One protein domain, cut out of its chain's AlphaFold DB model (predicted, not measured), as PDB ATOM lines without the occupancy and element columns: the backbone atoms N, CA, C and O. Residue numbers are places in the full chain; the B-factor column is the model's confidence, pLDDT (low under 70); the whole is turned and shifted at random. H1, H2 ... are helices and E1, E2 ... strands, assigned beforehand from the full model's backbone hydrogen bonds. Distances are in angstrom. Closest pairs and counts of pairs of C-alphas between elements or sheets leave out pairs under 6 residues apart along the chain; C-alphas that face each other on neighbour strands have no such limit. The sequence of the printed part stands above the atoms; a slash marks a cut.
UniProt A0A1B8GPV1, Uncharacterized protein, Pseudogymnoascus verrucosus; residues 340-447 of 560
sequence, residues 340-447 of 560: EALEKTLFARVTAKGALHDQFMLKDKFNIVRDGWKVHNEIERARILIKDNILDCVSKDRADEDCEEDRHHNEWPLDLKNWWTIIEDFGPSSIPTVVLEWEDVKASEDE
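This is residues 340 to 447 of the 560 residues of an uncharacterized protein of Pseudogymnoascus verrucosus (UniProt A0A1B8GPV1). A small core of three helices, with H3 and H5 packed on H1, has a short two-stranded hairpin, E1 and E2, beside H3 and H5, and the domain is drawn out to both ends of its longest axis. H2 turns off from the end of H1 toward one end, and the loop 414 to 434 between the two strands reaches toward that end too; H4 and the stretch 396 to 410 make a thin arm at the other end, where residues 395 to 400 stick out. The printed part has 108 residues, with five named helices and two named strands in the order H1 H2 H3 H4 E1 E2 H5; the sheet, E1 - E2, is antiparallel and the class is mostly helix. The whole is loose, with a radius of gyration of the C-alphas of 16.3 A, and elongated, spanning 55 by 28 by 20 A.

H1 is residues 340 to 351, 16.1 A long, and begins at C-alpha 340 at (-9.848, -57.485, -47.109). H2 is residues 354 to 365, 16.9 A. H3, the longest helix, is residues 372 to 385, 19.8 A, with C-alpha 385 at (-3.926, -44.181, -38.220). H4 is residues 390 to 395, 9.6 A. E1 is residues 411 to 413 and E2 residues 435 to 437, 6.8 A and 6.2 A. H5 is residues 438 to 447, 14.0 A, and ends at C-alpha 447 at (-16.679, -59.152, -34.213).

H1 is the hub. With residues 350 to 351 alone it touches H2 only at the corner, C-alphas of Thr 351 and His 357 closest at 5.1 A. With residues 343 to 347 alone it touches H3, residues 376 to 380 alone, about perpendicular at 77 degrees; the closest C-alphas, of Phe 347 and His 376, are 6.1 A apart. H1 touches H5 at a steep tilt of 43 degrees, opposite ways, C-alphas of Leu 346 and Ser 444 closest at 5.8 A. H2 and H3 are apart. H3 and H4 are close but not clearly touching, C-alphas of Ile 384 and Ile 390 closest at 7.8 A. The closest C-alphas of H3 and E1, of Ala 382 and Trp 412, are 6.5 A apart. E1 and E2 form an antiparallel hairpin at 157 degrees; N 412 and O 436 are 2.9 A apart and N 436 and O 412 2.8 A, within hydrogen-bond range. In H1, H2 and H5 every O i to N i+4 pair is within hydrogen-bond range; H3 has 9 of 10, and H4 0 of 2, with 2 of 3 O i to N i+3 pairs.

The two C-alphas farthest apart, of Phe 366 and Ala 399, are 55.4 A apart. The printed part has no cut. The links H4 to E1, 15 residues, and E1 to E2, 21 residues, are long. The mean pLDDT of the printed part is 79.9; residues 389 to 406 and 421 to 431 are under 70.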
ATOM      1  N   GLU A 340      -8.776 -58.153 -46.360       87.44
ATOM      2  CA  GLU A 340      -9.848 -57.485 -47.109       87.44
ATOM      3  C   GLU A 340     -11.254 -57.750 -46.527       87.44
ATOM      4  O   GLU A 340     -12.154 -56.924 -46.665       87.44
ATOM      5  N   ALA A 341     -11.490 -58.906 -45.893       87.12
ATOM      6  CA  ALA A 341     -12.803 -59.218 -45.327       87.12
ATOM      7  C   ALA A 341     -13.131 -58.329 -44.117       87.12
ATOM      8  O   ALA A 341     -14.276 -57.901 -43.982       87.12
ATOM      9  N   LEU A 342     -12.135 -58.022 -43.281       90.12
ATOM     10  CA  LEU A 342     -12.283 -57.076 -42.175       90.12
ATOM     11  C   LEU A 342     -12.588 -55.671 -42.705       90.12
ATOM     12  O   LEU A 342     -13.545 -55.041 -42.256       90.12
ATOM     13  N   GLU A 343     -11.825 -55.219 -43.702       90.25
ATOM     14  CA  GLU A 343     -11.986 -53.882 -44.283       90.25
ATOM     15  C   GLU A 343     -13.354 -53.706 -44.952       90.25
ATOM     16  O   GLU A 343     -14.012 -52.681 -44.783       90.25
ATOM     17  N   LYS A 344     -13.869 -54.749 -45.615       87.62
ATOM     18  CA  LYS A 344     -15.232 -54.746 -46.168       87.62
ATOM     19  C   LYS A 344     -16.312 -54.637 -45.098       87.62
ATOM     20  O   LYS A 344     -17.303 -53.940 -45.320       87.62
ATOM     21  N   THR A 345     -16.148 -55.318 -43.966       90.06
ATOM     22  CA  THR A 345     -17.095 -55.228 -42.844       90.06
ATOM     23  C   THR A 345     -17.103 -53.820 -42.258       90.06
ATOM     24  O   THR A 345     -18.178 -53.245 -42.079       90.06
ATOM     25  N   LEU A 346     -15.922 -53.235 -42.034       93.69
ATOM     26  CA  LEU A 346     -15.811 -51.863 -41.543       93.69
ATOM     27  C   LEU A 346     -16.406 -50.866 -42.545       93.69
ATOM     28  O   LEU A 346     -17.227 -50.036 -42.167       93.69
ATOM     29  N   PHE A 347     -16.077 -50.993 -43.833       92.38
ATOM     30  CA  PHE A 347     -16.662 -50.173 -44.891       92.38
ATOM     31  C   PHE A 347     -18.193 -50.244 -44.877       92.38
ATOM     32  O   PHE A 347     -18.863 -49.216 -44.870       92.38
ATOM     33  N   ALA A 348     -18.781 -51.442 -44.827       90.81
ATOM     34  CA  ALA A 348     -20.234 -51.590 -44.780       90.81
ATOM     35  C   ALA A 348     -20.848 -50.912 -43.542       90.81
ATOM     36  O   ALA A 348     -21.882 -50.258 -43.655       90.81
ATOM     37  N   ARG A 349     -20.190 -51.017 -42.380       93.25
ATOM     38  CA  ARG A 349     -20.637 -50.396 -41.126       93.25
ATOM     39  C   ARG A 349     -20.613 -48.869 -41.203       93.25
ATOM     40  O   ARG A 349     -21.633 -48.235 -40.944       93.25
ATOM     41  N   VAL A 350     -19.486 -48.291 -41.617       92.38
ATOM     42  CA  VAL A 350     -19.292 -46.831 -41.687       92.38
ATOM     43  C   VAL A 350     -20.196 -46.200 -42.753       92.38
ATOM     44  O   VAL A 350     -20.689 -45.090 -42.585       92.38
ATOM     45  N   THR A 351     -20.473 -46.909 -43.850       91.19
ATOM     46  CA  THR A 351     -21.291 -46.390 -44.966       91.19
ATOM     47  C   THR A 351     -22.801 -46.570 -44.782       91.19
ATOM     48  O   THR A 351     -23.591 -45.995 -45.535       91.19
ATOM     49  N   ALA A 352     -23.221 -47.338 -43.776       90.44
ATOM     50  CA  ALA A 352     -24.629 -47.552 -43.452       90.44
ATOM     51  C   ALA A 352     -25.241 -46.432 -42.593       90.44
ATOM     52  O   ALA A 352     -26.459 -46.415 -42.415       90.44
ATOM     53  N   LYS A 353     -24.430 -45.512 -42.053       90.44
ATOM     54  CA  LYS A 353     -24.884 -44.445 -41.151       90.44
ATOM     55  C   LYS A 353     -24.147 -43.115 -41.377       90.44
ATOM     56  O   LYS A 353     -23.143 -43.047 -42.084       90.44
ATOM     57  N   GLY A 354     -24.663 -42.058 -40.750       87.94
ATOM     58  CA  GLY A 354     -24.005 -40.753 -40.636       87.94
ATOM     59  C   GLY A 354     -23.797 -40.007 -41.957       87.94
ATOM     60  O   GLY A 354     -24.432 -40.288 -42.973       87.94
ATOM     61  N   ALA A 355     -22.861 -39.053 -41.940       87.56
ATOM     62  CA  ALA A 355     -22.597 -38.161 -43.070       87.56
ATOM     63  C   ALA A 355     -22.202 -38.909 -44.353       87.56
ATOM     64  O   ALA A 355     -22.507 -38.448 -45.451       87.56
ATOM     65  N   LEU A 356     -21.539 -40.064 -44.237       89.12
ATOM     66  CA  LEU A 356     -21.117 -40.849 -45.395       89.12
ATOM     67  C   LEU A 356     -22.302 -41.536 -46.088       89.12
ATOM     68  O   LEU A 356     -22.357 -41.556 -47.319       89.12
ATOM     69  N   HIS A 357     -23.269 -42.039 -45.313       90.88
ATOM     70  CA  HIS A 357     -24.524 -42.570 -45.844       90.88
ATOM     71  C   HIS A 357     -25.301 -41.494 -46.608       90.88
ATOM     72  O   HIS A 357     -25.647 -41.692 -47.774       90.88
ATOM     73  N   ASP A 358     -25.494 -40.329 -45.988       88.50
ATOM     74  CA  ASP A 358     -26.204 -39.204 -46.601       88.50
ATOM     75  C   ASP A 358     -25.521 -38.751 -47.898       88.50
ATOM     76  O   ASP A 358     -26.178 -38.517 -48.916       88.50
ATOM     77  N   GLN A 359     -24.186 -38.695 -47.900       87.19
ATOM     78  CA  GLN A 359     -23.402 -38.349 -49.082       87.19
ATOM     79  C   GLN A 359     -23.522 -39.396 -50.199       87.19
ATOM     80  O   GLN A 359     -23.657 -39.013 -51.364       87.19
ATOM     81  N   PHE A 360     -23.556 -40.698 -49.889       88.81
ATOM     82  CA  PHE A 360     -23.841 -41.723 -50.902       88.81
ATOM     83  C   PHE A 360     -25.254 -41.605 -51.476       88.81
ATOM     84  O   PHE A 360     -25.410 -41.650 -52.697       88.81
ATOM     85  N   MET A 361     -26.260 -41.382 -50.629       88.88
ATOM     86  CA  MET A 361     -27.648 -41.192 -51.065       88.88
ATOM     87  C   MET A 361     -27.799 -39.963 -51.971       88.88
ATOM     88  O   MET A 361     -28.539 -39.993 -52.957       88.88
ATOM     89  N   LEU A 362     -27.067 -38.884 -51.682       86.88
ATOM     90  CA  LEU A 362     -27.014 -37.706 -52.545       86.88
ATOM     91  C   LEU A 362     -26.358 -38.019 -53.892       86.88
ATOM     92  O   LEU A 362     -26.916 -37.653 -54.927       86.88
ATOM     93  N   LYS A 363     -25.216 -38.721 -53.909       86.88
ATOM     94  CA  LYS A 363     -24.571 -39.131 -55.167       86.88
ATOM     95  C   LYS A 363     -25.506 -39.964 -56.039       86.88
ATOM     96  O   LYS A 363     -25.623 -39.674 -57.227       86.88
ATOM     97  N   ASP A 364     -26.230 -40.912 -55.450       87.81
ATOM     98  CA  ASP A 364     -27.219 -41.717 -56.174       87.81
ATOM     99  C   ASP A 364     -28.340 -40.860 -56.758       87.81
ATOM    100  O   ASP A 364     -28.688 -40.995 -57.931       87.81
ATOM    101  N   LYS A 365     -28.880 -39.933 -55.957       88.56
ATOM    102  CA  LYS A 365     -29.955 -39.028 -56.377       88.56
ATOM    103  C   LYS A 365     -29.559 -38.167 -57.578       88.56
ATOM    104  O   LYS A 365     -30.406 -37.874 -58.418       88.56
ATOM    105  N   PHE A 366     -28.293 -37.764 -57.659       84.00
ATOM    106  CA  PHE A 366     -27.759 -36.968 -58.764       84.00
ATOM    107  C   PHE A 366     -27.114 -37.807 -59.878       84.00
ATOM    108  O   PHE A 366     -26.541 -37.235 -60.802       84.00
ATOM    109  N   ASN A 367     -27.216 -39.140 -59.820       84.56
ATOM    110  CA  ASN A 367     -26.581 -40.061 -60.765       84.56
ATOM    111  C   ASN A 367     -25.061 -39.819 -60.916       84.56
ATOM    112  O   ASN A 367     -24.500 -39.887 -62.011       84.56
ATOM    113  N   ILE A 368     -24.398 -39.498 -59.803       81.38
ATOM    114  CA  ILE A 368     -22.950 -39.299 -59.708       81.38
ATOM    115  C   ILE A 368     -22.309 -40.624 -59.295       81.38
ATOM    116  O   ILE A 368     -22.799 -41.320 -58.405       81.38
ATOM    117  N   VAL A 369     -21.169 -40.959 -59.900       82.00
ATOM    118  CA  VAL A 369     -20.409 -42.158 -59.532       82.00
ATOM    119  C   VAL A 369     -20.007 -42.093 -58.054       82.00
ATOM    120  O   VAL A 369     -19.404 -41.126 -57.577       82.00
ATOM    121  N   ARG A 370     -20.339 -43.155 -57.312       82.00
ATOM    122  CA  ARG A 370     -20.059 -43.256 -55.874       82.00
ATOM    123  C   ARG A 370     -18.566 -43.168 -55.547       82.00
ATOM    124  O   ARG A 370     -18.220 -42.640 -54.494       82.00
ATOM    125  N   ASP A 371     -17.694 -43.672 -56.427       82.06
ATOM    126  CA  ASP A 371     -16.249 -43.818 -56.181       82.06
ATOM    127  C   ASP A 371     -15.962 -44.542 -54.852       82.06
ATOM    128  O   ASP A 371     -15.075 -44.166 -54.090       82.06
ATOM    129  N   GLY A 372     -16.736 -45.592 -54.552       82.00
ATOM    130  CA  GLY A 372     -16.667 -46.294 -53.264       82.00
ATOM    131  C   GLY A 372     -15.281 -46.859 -52.936       82.00
ATOM    132  O   GLY A 372     -14.938 -46.977 -51.769       82.00
ATOM    133  N   TRP A 373     -14.455 -47.132 -53.949       81.50
ATOM    134  CA  TRP A 373     -13.072 -47.573 -53.768       81.50
ATOM    135  C   TRP A 373     -12.173 -46.498 -53.126       81.50
ATOM    136  O   TRP A 373     -11.304 -46.851 -52.337       81.50
ATOM    137  N   LYS A 374     -12.397 -45.197 -53.393       85.88
ATOM    138  CA  LYS A 374     -11.653 -44.102 -52.734       85.88
ATOM    139  C   LYS A 374     -11.956 -44.085 -51.238       85.88
ATOM    140  O   LYS A 374     -11.049 -44.043 -50.419       85.88
ATOM    141  N   VAL A 375     -13.245 -44.180 -50.909       89.56
ATOM    142  CA  VAL A 375     -13.742 -44.232 -49.529       89.56
ATOM    143  C   VAL A 375     -13.227 -45.481 -48.815       89.56
ATOM    144  O   VAL A 375     -12.777 -45.390 -47.682       89.56
ATOM    145  N   HIS A 376     -13.246 -46.635 -49.483       89.50
ATOM    146  CA  HIS A 376     -12.719 -47.885 -48.941       89.50
ATOM    147  C   HIS A 376     -11.234 -47.775 -48.579       89.50
ATOM    148  O   HIS A 376     -10.866 -48.073 -47.448       89.50
ATOM    149  N   ASN A 377     -10.396 -47.293 -49.501       89.06
ATOM    150  CA  ASN A 377      -8.961 -47.135 -49.259       89.06
ATOM    151  C   ASN A 377      -8.671 -46.134 -48.131       89.06
ATOM    152  O   ASN A 377      -7.740 -46.329 -47.353       89.06
ATOM    153  N   GLU A 378      -9.465 -45.068 -48.035       92.44
ATOM    154  CA  GLU A 378      -9.297 -44.072 -46.982       92.44
ATOM    155  C   GLU A 378      -9.757 -44.589 -45.612       92.44
ATOM    156  O   GLU A 378      -9.107 -44.297 -44.614       92.44
ATOM    157  N   ILE A 379     -10.809 -45.413 -45.550       93.50
ATOM    158  CA  ILE A 379     -11.212 -46.114 -44.318       93.50
ATOM    159  C   ILE A 379     -10.126 -47.101 -43.875       93.50
ATOM    160  O   ILE A 379      -9.768 -47.101 -42.700       93.50
ATOM    161  N   GLU A 380      -9.564 -47.889 -44.796       90.69
ATOM    162  CA  GLU A 380      -8.459 -48.818 -44.505       90.69
ATOM    163  C   GLU A 380      -7.243 -48.064 -43.938       90.69
ATOM    164  O   GLU A 380      -6.691 -48.440 -42.900       90.69
ATOM    165  N   ARG A 381      -6.870 -46.934 -44.557       90.88
ATOM    166  CA  ARG A 381      -5.801 -46.055 -44.063       90.88
ATOM    167  C   ARG A 381      -6.127 -45.483 -42.681       90.88
ATOM    168  O   ARG A 381      -5.299 -45.557 -41.774       90.88
ATOM    169  N   ALA A 382      -7.320 -44.920 -42.508       92.75
ATOM    170  CA  ALA A 382      -7.760 -44.302 -41.261       92.75
ATOM    171  C   ALA A 382      -7.858 -45.311 -40.107       92.75
ATOM    172  O   ALA A 382      -7.495 -44.973 -38.986       92.75
ATOM    173  N   ARG A 383      -8.262 -46.563 -40.366       91.94
ATOM    174  CA  ARG A 383      -8.306 -47.642 -39.361       91.94
ATOM    175  C   ARG A 383      -6.931 -47.922 -38.749       91.94
ATOM    176  O   ARG A 383      -6.836 -48.296 -37.581       91.94
ATOM    177  N   ILE A 384      -5.870 -47.772 -39.537       88.19
ATOM    178  CA  ILE A 384      -4.496 -47.896 -39.052       88.19
ATOM    179  C   ILE A 384      -4.146 -46.639 -38.244       88.19
ATOM    180  O   ILE A 384      -3.740 -46.743 -37.095       88.19
ATOM    181  N   LEU A 385      -4.365 -45.451 -38.811       89.62
ATOM    182  CA  LEU A 385      -3.926 -44.181 -38.220       89.62
ATOM    183  C   LEU A 385      -4.684 -43.757 -36.955       89.62
ATOM    184  O   LEU A 385      -4.127 -43.047 -36.128       89.62
ATOM    185  N   ILE A 386      -5.929 -44.203 -36.774       90.75
ATOM    186  CA  ILE A 386      -6.716 -43.910 -35.568       90.75
ATOM    187  C   ILE A 386      -6.081 -44.510 -34.300       90.75
ATOM    188  O   ILE A 386      -6.399 -44.068 -33.197       90.75
ATOM    189  N   LYS A 387      -5.180 -45.492 -34.450       86.38
ATOM    190  CA  LYS A 387      -4.404 -46.109 -33.369       86.38
ATOM    191  C   LYS A 387      -3.083 -45.353 -33.196       86.38
ATOM    192  O   LYS A 387      -2.176 -45.474 -34.017       86.38
ATOM    193  N   ASP A 388      -2.956 -44.606 -32.104       72.88
ATOM    194  CA  ASP A 388      -1.825 -43.694 -31.834       72.88
ATOM    195  C   ASP A 388      -0.577 -44.417 -31.277       72.88
ATOM    196  O   ASP A 388       0.407 -43.809 -30.882       72.88
ATOM    197  N   ASN A 389      -0.592 -45.751 -31.214       68.94
ATOM    198  CA  ASN A 389       0.493 -46.564 -30.648       68.94
ATOM    199  C   ASN A 389       1.282 -47.367 -31.693       68.94
ATOM    200  O   ASN A 389       2.243 -48.054 -31.342       68.94
ATOM    201  N   ILE A 390       0.899 -47.319 -32.972       65.06
ATOM    202  CA  ILE A 390       1.474 -48.202 -33.996       65.06
ATOM    203  C   ILE A 390       2.990 -48.014 -34.131       65.06
ATOM    204  O   ILE A 390       3.716 -49.000 -34.256       65.06
ATOM    205  N   LEU A 391       3.476 -46.772 -34.072       59.06
ATOM    206  CA  LEU A 391       4.907 -46.465 -34.168       59.06
ATOM    207  C   LEU A 391       5.669 -46.821 -32.886       59.06
ATOM    208  O   LEU A 391       6.789 -47.328 -32.970       59.06
ATOM    209  N   ASP A 392       5.045 -46.652 -31.719       58.59
ATOM    210  CA  ASP A 392       5.628 -47.048 -30.433       58.59
ATOM    211  C   ASP A 392       5.928 -48.556 -30.409       58.59
ATOM    212  O   ASP A 392       6.968 -48.984 -29.904       58.59
ATOM    213  N   CYS A 393       5.072 -49.360 -31.049       57.44
ATOM    214  CA  CYS A 393       5.223 -50.812 -31.154       57.44
ATOM    215  C   CYS A 393       6.391 -51.260 -32.043       57.44
ATOM    216  O   CYS A 393       6.890 -52.369 -31.870       57.44
ATOM    217  N   VAL A 394       6.819 -50.432 -33.003       57.06
ATOM    218  CA  VAL A 394       7.925 -50.758 -33.924       57.06
ATOM    219  C   VAL A 394       9.284 -50.610 -33.236       57.06
ATOM    220  O   VAL A 394      10.244 -51.273 -33.620       57.06
ATOM    221  N   SER A 395       9.367 -49.759 -32.210       49.34
ATOM    222  CA  SER A 395      10.616 -49.443 -31.502       49.34
ATOM    223  C   SER A 395      10.947 -50.370 -30.326       49.34
ATOM    224  O   SER A 395      12.072 -50.327 -29.829       49.34
ATOM    225  N   LYS A 396       9.995 -51.197 -29.875       55.22
ATOM    226  CA  LYS A 396      10.183 -52.125 -28.750       55.22
ATOM    227  C   LYS A 396      10.726 -53.475 -29.223       55.22
ATOM    228  O   LYS A 396      10.317 -53.993 -30.263       55.22
ATOM    229  N   ASP A 397      11.626 -54.060 -28.435       50.81
ATOM    230  CA  ASP A 397      12.211 -55.369 -28.721       50.81
ATOM    231  C   ASP A 397      11.139 -56.477 -28.744       50.81
ATOM    232  O   ASP A 397      10.138 -56.429 -28.028       50.81
ATOM    233  N   ARG A 398      11.376 -57.547 -29.525       54.72
ATOM    234  CA  ARG A 398      10.481 -58.727 -29.646       54.72
ATOM    235  C   ARG A 398      10.133 -59.398 -28.298       54.72
ATOM    236  O   ARG A 398       9.232 -60.237 -28.255       54.72
ATOM    237  N   ALA A 399      10.847 -59.076 -27.221       49.69
ATOM    238  CA  ALA A 399      10.618 -59.607 -25.880       49.69
ATOM    239  C   ALA A 399       9.491 -58.892 -25.116       49.69
ATOM    240  O   ALA A 399       8.865 -59.525 -24.269       49.69
ATOM    241  N   ASP A 400       9.186 -57.634 -25.442       53.28
ATOM    242  CA  ASP A 400       8.174 -56.864 -24.721       53.28
ATOM    243  C   ASP A 400       6.785 -57.161 -25.308       53.28
ATOM    244  O   ASP A 400       6.547 -57.012 -26.512       53.28
ATOM    245  N   GLU A 401       5.876 -57.665 -24.469       53.38
ATOM    246  CA  GLU A 401       4.480 -57.972 -24.830       53.38
ATOM    247  C   GLU A 401       3.535 -56.768 -24.630       53.38
ATOM    248  O   GLU A 401       2.411 -56.781 -25.131       53.38
ATOM    249  N   ASP A 402       4.012 -55.692 -23.994       52.69
ATOM    250  CA  ASP A 402       3.230 -54.521 -23.556       52.69
ATOM    251  C   ASP A 402       2.995 -53.476 -24.666       52.69
ATOM    252  O   ASP A 402       3.110 -52.262 -24.473       52.69
ATOM    253  N   CYS A 403       2.688 -53.949 -25.871       54.84
ATOM    254  CA  CYS A 403       2.202 -53.120 -26.977       54.84
ATOM    255  C   CYS A 403       0.663 -53.106 -27.065       54.84
ATOM    256  O   CYS A 403       0.106 -52.526 -27.991       54.84
ATOM    257  N   GLU A 404      -0.028 -53.757 -26.121       53.91
ATOM    258  CA  GLU A 404      -1.489 -53.935 -26.118       53.91
ATOM    259  C   GLU A 404      -2.260 -52.822 -25.364       53.91
ATOM    260  O   GLU A 404      -3.466 -52.956 -25.165       53.91
ATOM    261  N   GLU A 405      -1.628 -51.710 -24.954       57.03
ATOM    262  CA  GLU A 405      -2.384 -50.545 -24.452       57.03
ATOM    263  C   GLU A 405      -3.169 -49.891 -25.601       57.03
ATOM    264  O   GLU A 405      -2.574 -49.311 -26.515       57.03
ATOM    265  N   ASP A 406      -4.504 -49.965 -25.533       59.38
ATOM    266  CA  ASP A 406      -5.449 -49.323 -26.458       59.38
ATOM    267  C   ASP A 406      -5.334 -47.790 -26.369       59.38
ATOM    268  O   ASP A 406      -6.076 -47.117 -25.651       59.38
ATOM    269  N   ARG A 407      -4.382 -47.217 -27.111       76.62
ATOM    270  CA  ARG A 407      -4.307 -45.774 -27.368       76.62
ATOM    271  C   ARG A 407      -4.870 -45.491 -28.745       76.62
ATOM    272  O   ARG A 407      -4.352 -45.967 -29.756       76.62
ATOM    273  N   HIS A 408      -5.939 -44.714 -28.777       87.06
ATOM    274  CA  HIS A 408      -6.654 -44.395 -29.999       87.06
ATOM    275  C   HIS A 408      -7.244 -42.988 -29.927       87.06
ATOM    276  O   HIS A 408      -7.533 -42.461 -28.848       87.06
ATOM    277  N   HIS A 409      -7.478 -42.394 -31.089       90.88
ATOM    278  CA  HIS A 409      -8.362 -41.244 -31.204       90.88
ATOM    279  C   HIS A 409      -9.818 -41.724 -31.205       90.88
ATOM    280  O   HIS A 409     -10.108 -42.826 -31.660       90.88
ATOM    281  N   ASN A 410     -10.749 -40.922 -30.684       93.12
ATOM    282  CA  ASN A 410     -12.176 -41.272 -30.738       93.12
ATOM    283  C   ASN A 410     -12.734 -41.167 -32.163       93.12
ATOM    284  O   ASN A 410     -13.622 -41.926 -32.540       93.12
ATOM    285  N   GLU A 411     -12.193 -40.234 -32.944       93.69
ATOM    286  CA  GLU A 411     -12.581 -39.961 -34.322       93.69
ATOM    287  C   GLU A 411     -11.331 -39.679 -35.157       93.69
ATOM    288  O   GLU A 411     -10.373 -39.072 -34.668       93.69
ATOM    289  N   TRP A 412     -11.351 -40.090 -36.425       93.94
ATOM    290  CA  TRP A 412     -10.299 -39.792 -37.393       93.94
ATOM    291  C   TRP A 412     -10.886 -39.208 -38.686       93.94
ATOM    292  O   TRP A 412     -11.760 -39.836 -39.284       93.94
ATOM    293  N   PRO A 413     -10.435 -38.036 -39.165       92.62
ATOM    294  CA  PRO A 413     -10.976 -37.440 -40.384       92.62
ATOM    295  C   PRO A 413     -10.583 -38.248 -41.628       92.62
ATOM    296  O   PRO A 413      -9.408 -38.561 -41.826       92.62
ATOM    297  N   LEU A 414     -11.558 -38.543 -42.491       91.56
ATOM    298  CA  LEU A 414     -11.314 -39.188 -43.783       91.56
ATOM    299  C   LEU A 414     -10.903 -38.139 -44.827       91.56
ATOM    300  O   LEU A 414     -11.645 -37.188 -45.093       91.56
ATOM    301  N   ASP A 415      -9.741 -38.321 -45.458       88.88
ATOM    302  CA  ASP A 415      -9.268 -37.466 -46.553       88.88
ATOM    303  C   ASP A 415      -9.933 -37.849 -47.887       88.88
ATOM    304  O   ASP A 415      -9.447 -38.684 -48.647       88.88
ATOM    305  N   LEU A 416     -11.079 -37.225 -48.172       85.56
ATOM    306  CA  LEU A 416     -11.890 -37.467 -49.374       85.56
ATOM    307  C   LEU A 416     -11.790 -36.322 -50.402       85.56
ATOM    308  O   LEU A 416     -12.792 -35.928 -51.004       85.56
ATOM    309  N   LYS A 417     -10.591 -35.763 -50.620       79.81
ATOM    310  CA  LYS A 417     -10.349 -34.750 -51.672       79.81
ATOM    311  C   LYS A 417     -10.739 -35.262 -53.060       79.81
ATOM    312  O   LYS A 417     -10.479 -36.418 -53.398       79.81
ATOM    313  N   ASN A 418     -11.311 -34.395 -53.897       74.38
ATOM    314  CA  ASN A 418     -11.741 -34.715 -55.263       74.38
ATOM    315  C   ASN A 418     -12.756 -35.873 -55.315       74.38
ATOM    316  O   ASN A 418     -12.853 -36.604 -56.311       74.38
ATOM    317  N   TRP A 419     -13.481 -36.108 -54.215       78.50
ATOM    318  CA  TRP A 419     -14.537 -37.114 -54.171       78.50
ATOM    319  C   TRP A 419     -15.864 -36.555 -54.691       78.50
ATOM    320  O   TRP A 419     -16.631 -37.289 -55.317       78.50
ATOM    321  N   TRP A 420     -16.120 -35.259 -54.494       76.06
ATOM    322  CA  TRP A 420     -17.269 -34.552 -55.054       76.06
ATOM    323  C   TRP A 420     -16.853 -33.723 -56.266       76.06
ATOM    324  O   TRP A 420     -16.379 -32.606 -56.129       76.06
ATOM    325  N   THR A 421     -17.103 -34.240 -57.467       67.56
ATOM    326  CA  THR A 421     -16.718 -33.571 -58.722       67.56
ATOM    327  C   THR A 421     -17.538 -32.322 -59.053       67.56
ATOM    328  O   THR A 421     -17.108 -31.528 -59.877       67.56
ATOM    329  N   ILE A 422     -18.723 -32.149 -58.449       60.97
ATOM    330  CA  ILE A 422     -19.672 -31.062 -58.776       60.97
ATOM    331  C   ILE A 422     -19.660 -29.939 -57.723       60.97
ATOM    332  O   ILE A 422     -20.023 -28.807 -58.021       60.97
ATOM    333  N   ILE A 423     -19.273 -30.243 -56.480       58.66
ATOM    334  CA  ILE A 423     -19.429 -29.325 -55.337       58.66
ATOM    335  C   ILE A 423     -18.140 -28.531 -55.061       58.66
ATOM    336  O   ILE A 423     -18.195 -27.485 -54.420       58.66
ATOM    337  N   GLU A 424     -16.989 -28.957 -55.586       54.12
ATOM    338  CA  GLU A 424     -15.715 -28.249 -55.385       54.12
ATOM    339  C   GLU A 424     -15.698 -26.841 -56.014       54.12
ATOM    340  O   GLU A 424     -15.080 -25.941 -55.447       54.12
ATOM    341  N   ASP A 425     -16.495 -26.597 -57.064       52.31
ATOM    342  CA  ASP A 425     -16.708 -25.260 -57.647       52.31
ATOM    343  C   ASP A 425     -17.532 -24.318 -56.739       52.31
ATOM    344  O   ASP A 425     -17.476 -23.096 -56.887       52.31
ATOM    345  N   PHE A 426     -18.279 -24.863 -55.769       53.00
ATOM    346  CA  PHE A 426     -19.092 -24.107 -54.802       53.00
ATOM    347  C   PHE A 426     -18.375 -23.874 -53.458       53.00
ATOM    348  O   PHE A 426     -18.939 -23.252 -52.554       53.00
ATOM    349  N   GLY A 427     -17.124 -24.333 -53.328       49.03
ATOM    350  CA  GLY A 427     -16.252 -24.120 -52.174       49.03
ATOM    351  C   GLY A 427     -16.237 -25.282 -51.158       49.03
ATOM    352  O   GLY A 427     -17.286 -25.851 -50.841       49.03
ATOM    353  N   PRO A 428     -15.060 -25.617 -50.582       53.88
ATOM    354  CA  PRO A 428     -14.850 -26.793 -49.722       53.88
ATOM    355  C   PRO A 428     -15.598 -26.752 -48.378       53.88
ATOM    356  O   PRO A 428     -15.764 -27.783 -47.735       53.88
ATOM    357  N   SER A 429     -16.083 -25.585 -47.950       55.16
ATOM    358  CA  SER A 429     -16.801 -25.388 -46.681       55.16
ATOM    359  C   SER A 429     -18.238 -25.928 -46.664       55.16
ATOM    360  O   SER A 429     -18.889 -25.879 -45.624       55.16
ATOM    361  N   SER A 430     -18.750 -26.412 -47.800       59.00
ATOM    362  CA  SER A 430     -20.152 -26.831 -47.963       59.00
ATOM    363  C   SER A 430     -20.377 -28.337 -47.771       59.00
ATOM    364  O   SER A 430     -21.523 -28.775 -47.676       59.00
ATOM    365  N   ILE A 431     -19.305 -29.138 -47.743       65.94
ATOM    366  CA  ILE A 431     -19.376 -30.599 -47.614       65.94
ATOM    367  C   ILE A 431     -19.090 -30.968 -46.152       65.94
ATOM    368  O   ILE A 431     -18.016 -30.625 -45.651       65.94
ATOM    369  N   PRO A 432     -20.005 -31.668 -45.454       70.19
ATOM    370  CA  PRO A 432     -19.759 -32.125 -44.093       70.19
ATOM    371  C   PRO A 432     -18.508 -33.004 -44.029       70.19
ATOM    372  O   PRO A 432     -18.363 -33.941 -44.822       70.19
ATOM    373  N   THR A 433     -17.625 -32.718 -43.073       80.19
ATOM    374  CA  THR A 433     -16.467 -33.566 -42.784       80.19
ATOM    375  C   THR A 433     -16.947 -34.974 -42.445       80.19
ATOM    376  O   THR A 433     -17.857 -35.147 -41.635       80.19
ATOM    377  N   VAL A 434     -16.342 -35.977 -43.075       88.69
ATOM    378  CA  VAL A 434     -16.593 -37.381 -42.751       88.69
ATOM    379  C   VAL A 434     -15.481 -37.861 -41.832       88.69
ATOM    380  O   VAL A 434     -14.302 -37.640 -42.113       88.69
ATOM    381  N   VAL A 435     -15.860 -38.521 -40.744       93.12
ATOM    382  CA  VAL A 435     -14.935 -39.107 -39.774       93.12
ATOM    383  C   VAL A 435     -15.153 -40.614 -39.678       93.12
ATOM    384  O   VAL A 435     -16.253 -41.111 -39.915       93.12
ATOM    385  N   LEU A 436     -14.090 -41.333 -39.340       95.12
ATOM    386  CA  LEU A 436     -14.126 -42.704 -38.861       95.12
ATOM    387  C   LEU A 436     -14.226 -42.681 -37.337       95.12
ATOM    388  O   LEU A 436     -13.325 -42.170 -36.675       95.12
ATOM    389  N   GLU A 437     -15.295 -43.245 -36.793       95.00
ATOM    390  CA  GLU A 437     -15.476 -43.396 -35.349       95.00
ATOM    391  C   GLU A 437     -14.717 -44.631 -34.843       95.00
ATOM    392  O   GLU A 437     -14.790 -45.714 -35.434       95.00
ATOM    393  N   TRP A 438     -14.032 -44.503 -33.706       94.69
ATOM    394  CA  TRP A 438     -13.371 -45.639 -33.061       94.69
ATOM    395  C   TRP A 438     -14.354 -46.736 -32.656       94.69
ATOM    396  O   TRP A 438     -14.011 -47.912 -32.715       94.69
ATOM    397  N   GLU A 439     -15.587 -46.380 -32.288       94.50
ATOM    398  CA  GLU A 439     -16.621 -47.359 -31.946       94.50
ATOM    399  C   GLU A 439     -16.892 -48.334 -33.106       94.50
ATOM    400  O   GLU A 439     -16.991 -49.541 -32.883       94.50
ATOM    401  N   ASP A 440     -16.919 -47.847 -34.352       95.31
ATOM    402  CA  ASP A 440     -17.115 -48.687 -35.538       95.31
ATOM    403  C   ASP A 440     -15.911 -49.587 -35.826       95.31
ATOM    404  O   ASP A 440     -16.085 -50.751 -36.211       95.31
ATOM    405  N   VAL A 441     -14.698 -49.061 -35.621       94.81
ATOM    406  CA  VAL A 441     -13.454 -49.833 -35.728       94.81
ATOM    407  C   VAL A 441     -13.456 -50.941 -34.686       94.81
ATOM    408  O   VAL A 441     -13.362 -52.112 -35.045       94.81
ATOM    409  N   LYS A 442     -13.644 -50.587 -33.412       93.81
ATOM    410  CA  LYS A 442     -13.654 -51.521 -32.291       93.81
ATOM    411  C   LYS A 442     -14.709 -52.605 -32.479       93.81
ATOM    412  O   LYS A 442     -14.377 -53.781 -32.402       93.81
ATOM    413  N   ALA A 443     -15.946 -52.234 -32.807       95.12
ATOM    414  CA  ALA A 443     -17.016 -53.200 -33.042       95.12
ATOM    415  C   ALA A 443     -16.693 -54.167 -34.194       95.12
ATOM    416  O   ALA A 443     -16.968 -55.360 -34.091       95.12
ATOM    417  N   SER A 444     -16.098 -53.673 -35.285       95.12
ATOM    418  CA  SER A 444     -15.726 -54.518 -36.430       95.12
ATOM    419  C   SER A 444     -14.551 -55.447 -36.108       95.12
ATOM    420  O   SER A 444     -14.540 -56.603 -36.531       95.12
ATOM    421  N   GLU A 445     -13.569 -54.962 -35.348       94.81
ATOM    422  CA  GLU A 445     -12.419 -55.752 -34.909       94.81
ATOM    423  C   GLU A 445     -12.807 -56.813 -33.874       94.81
ATOM    424  O   GLU A 445     -12.366 -57.956 -33.992       94.81
ATOM    425  N   ASP A 446     -13.655 -56.471 -32.905       95.19
ATOM    426  CA  ASP A 446     -14.147 -57.402 -31.888       95.19
ATOM    427  C   ASP A 446     -15.001 -58.510 -32.521       95.19
ATOM    428  O   ASP A 446     -14.771 -59.689 -32.247       95.19
ATOM    429  N   GLU A 447     -15.902 -58.163 -33.451       95.44
ATOM    430  CA  GLU A 447     -16.679 -59.152 -34.213       95.44
ATOM    431  C   GLU A 447     -15.759 -60.083 -35.024       95.44
ATOM    432  O   GLU A 447     -15.952 -61.302 -35.050       95.44
TER     433      GLU A 447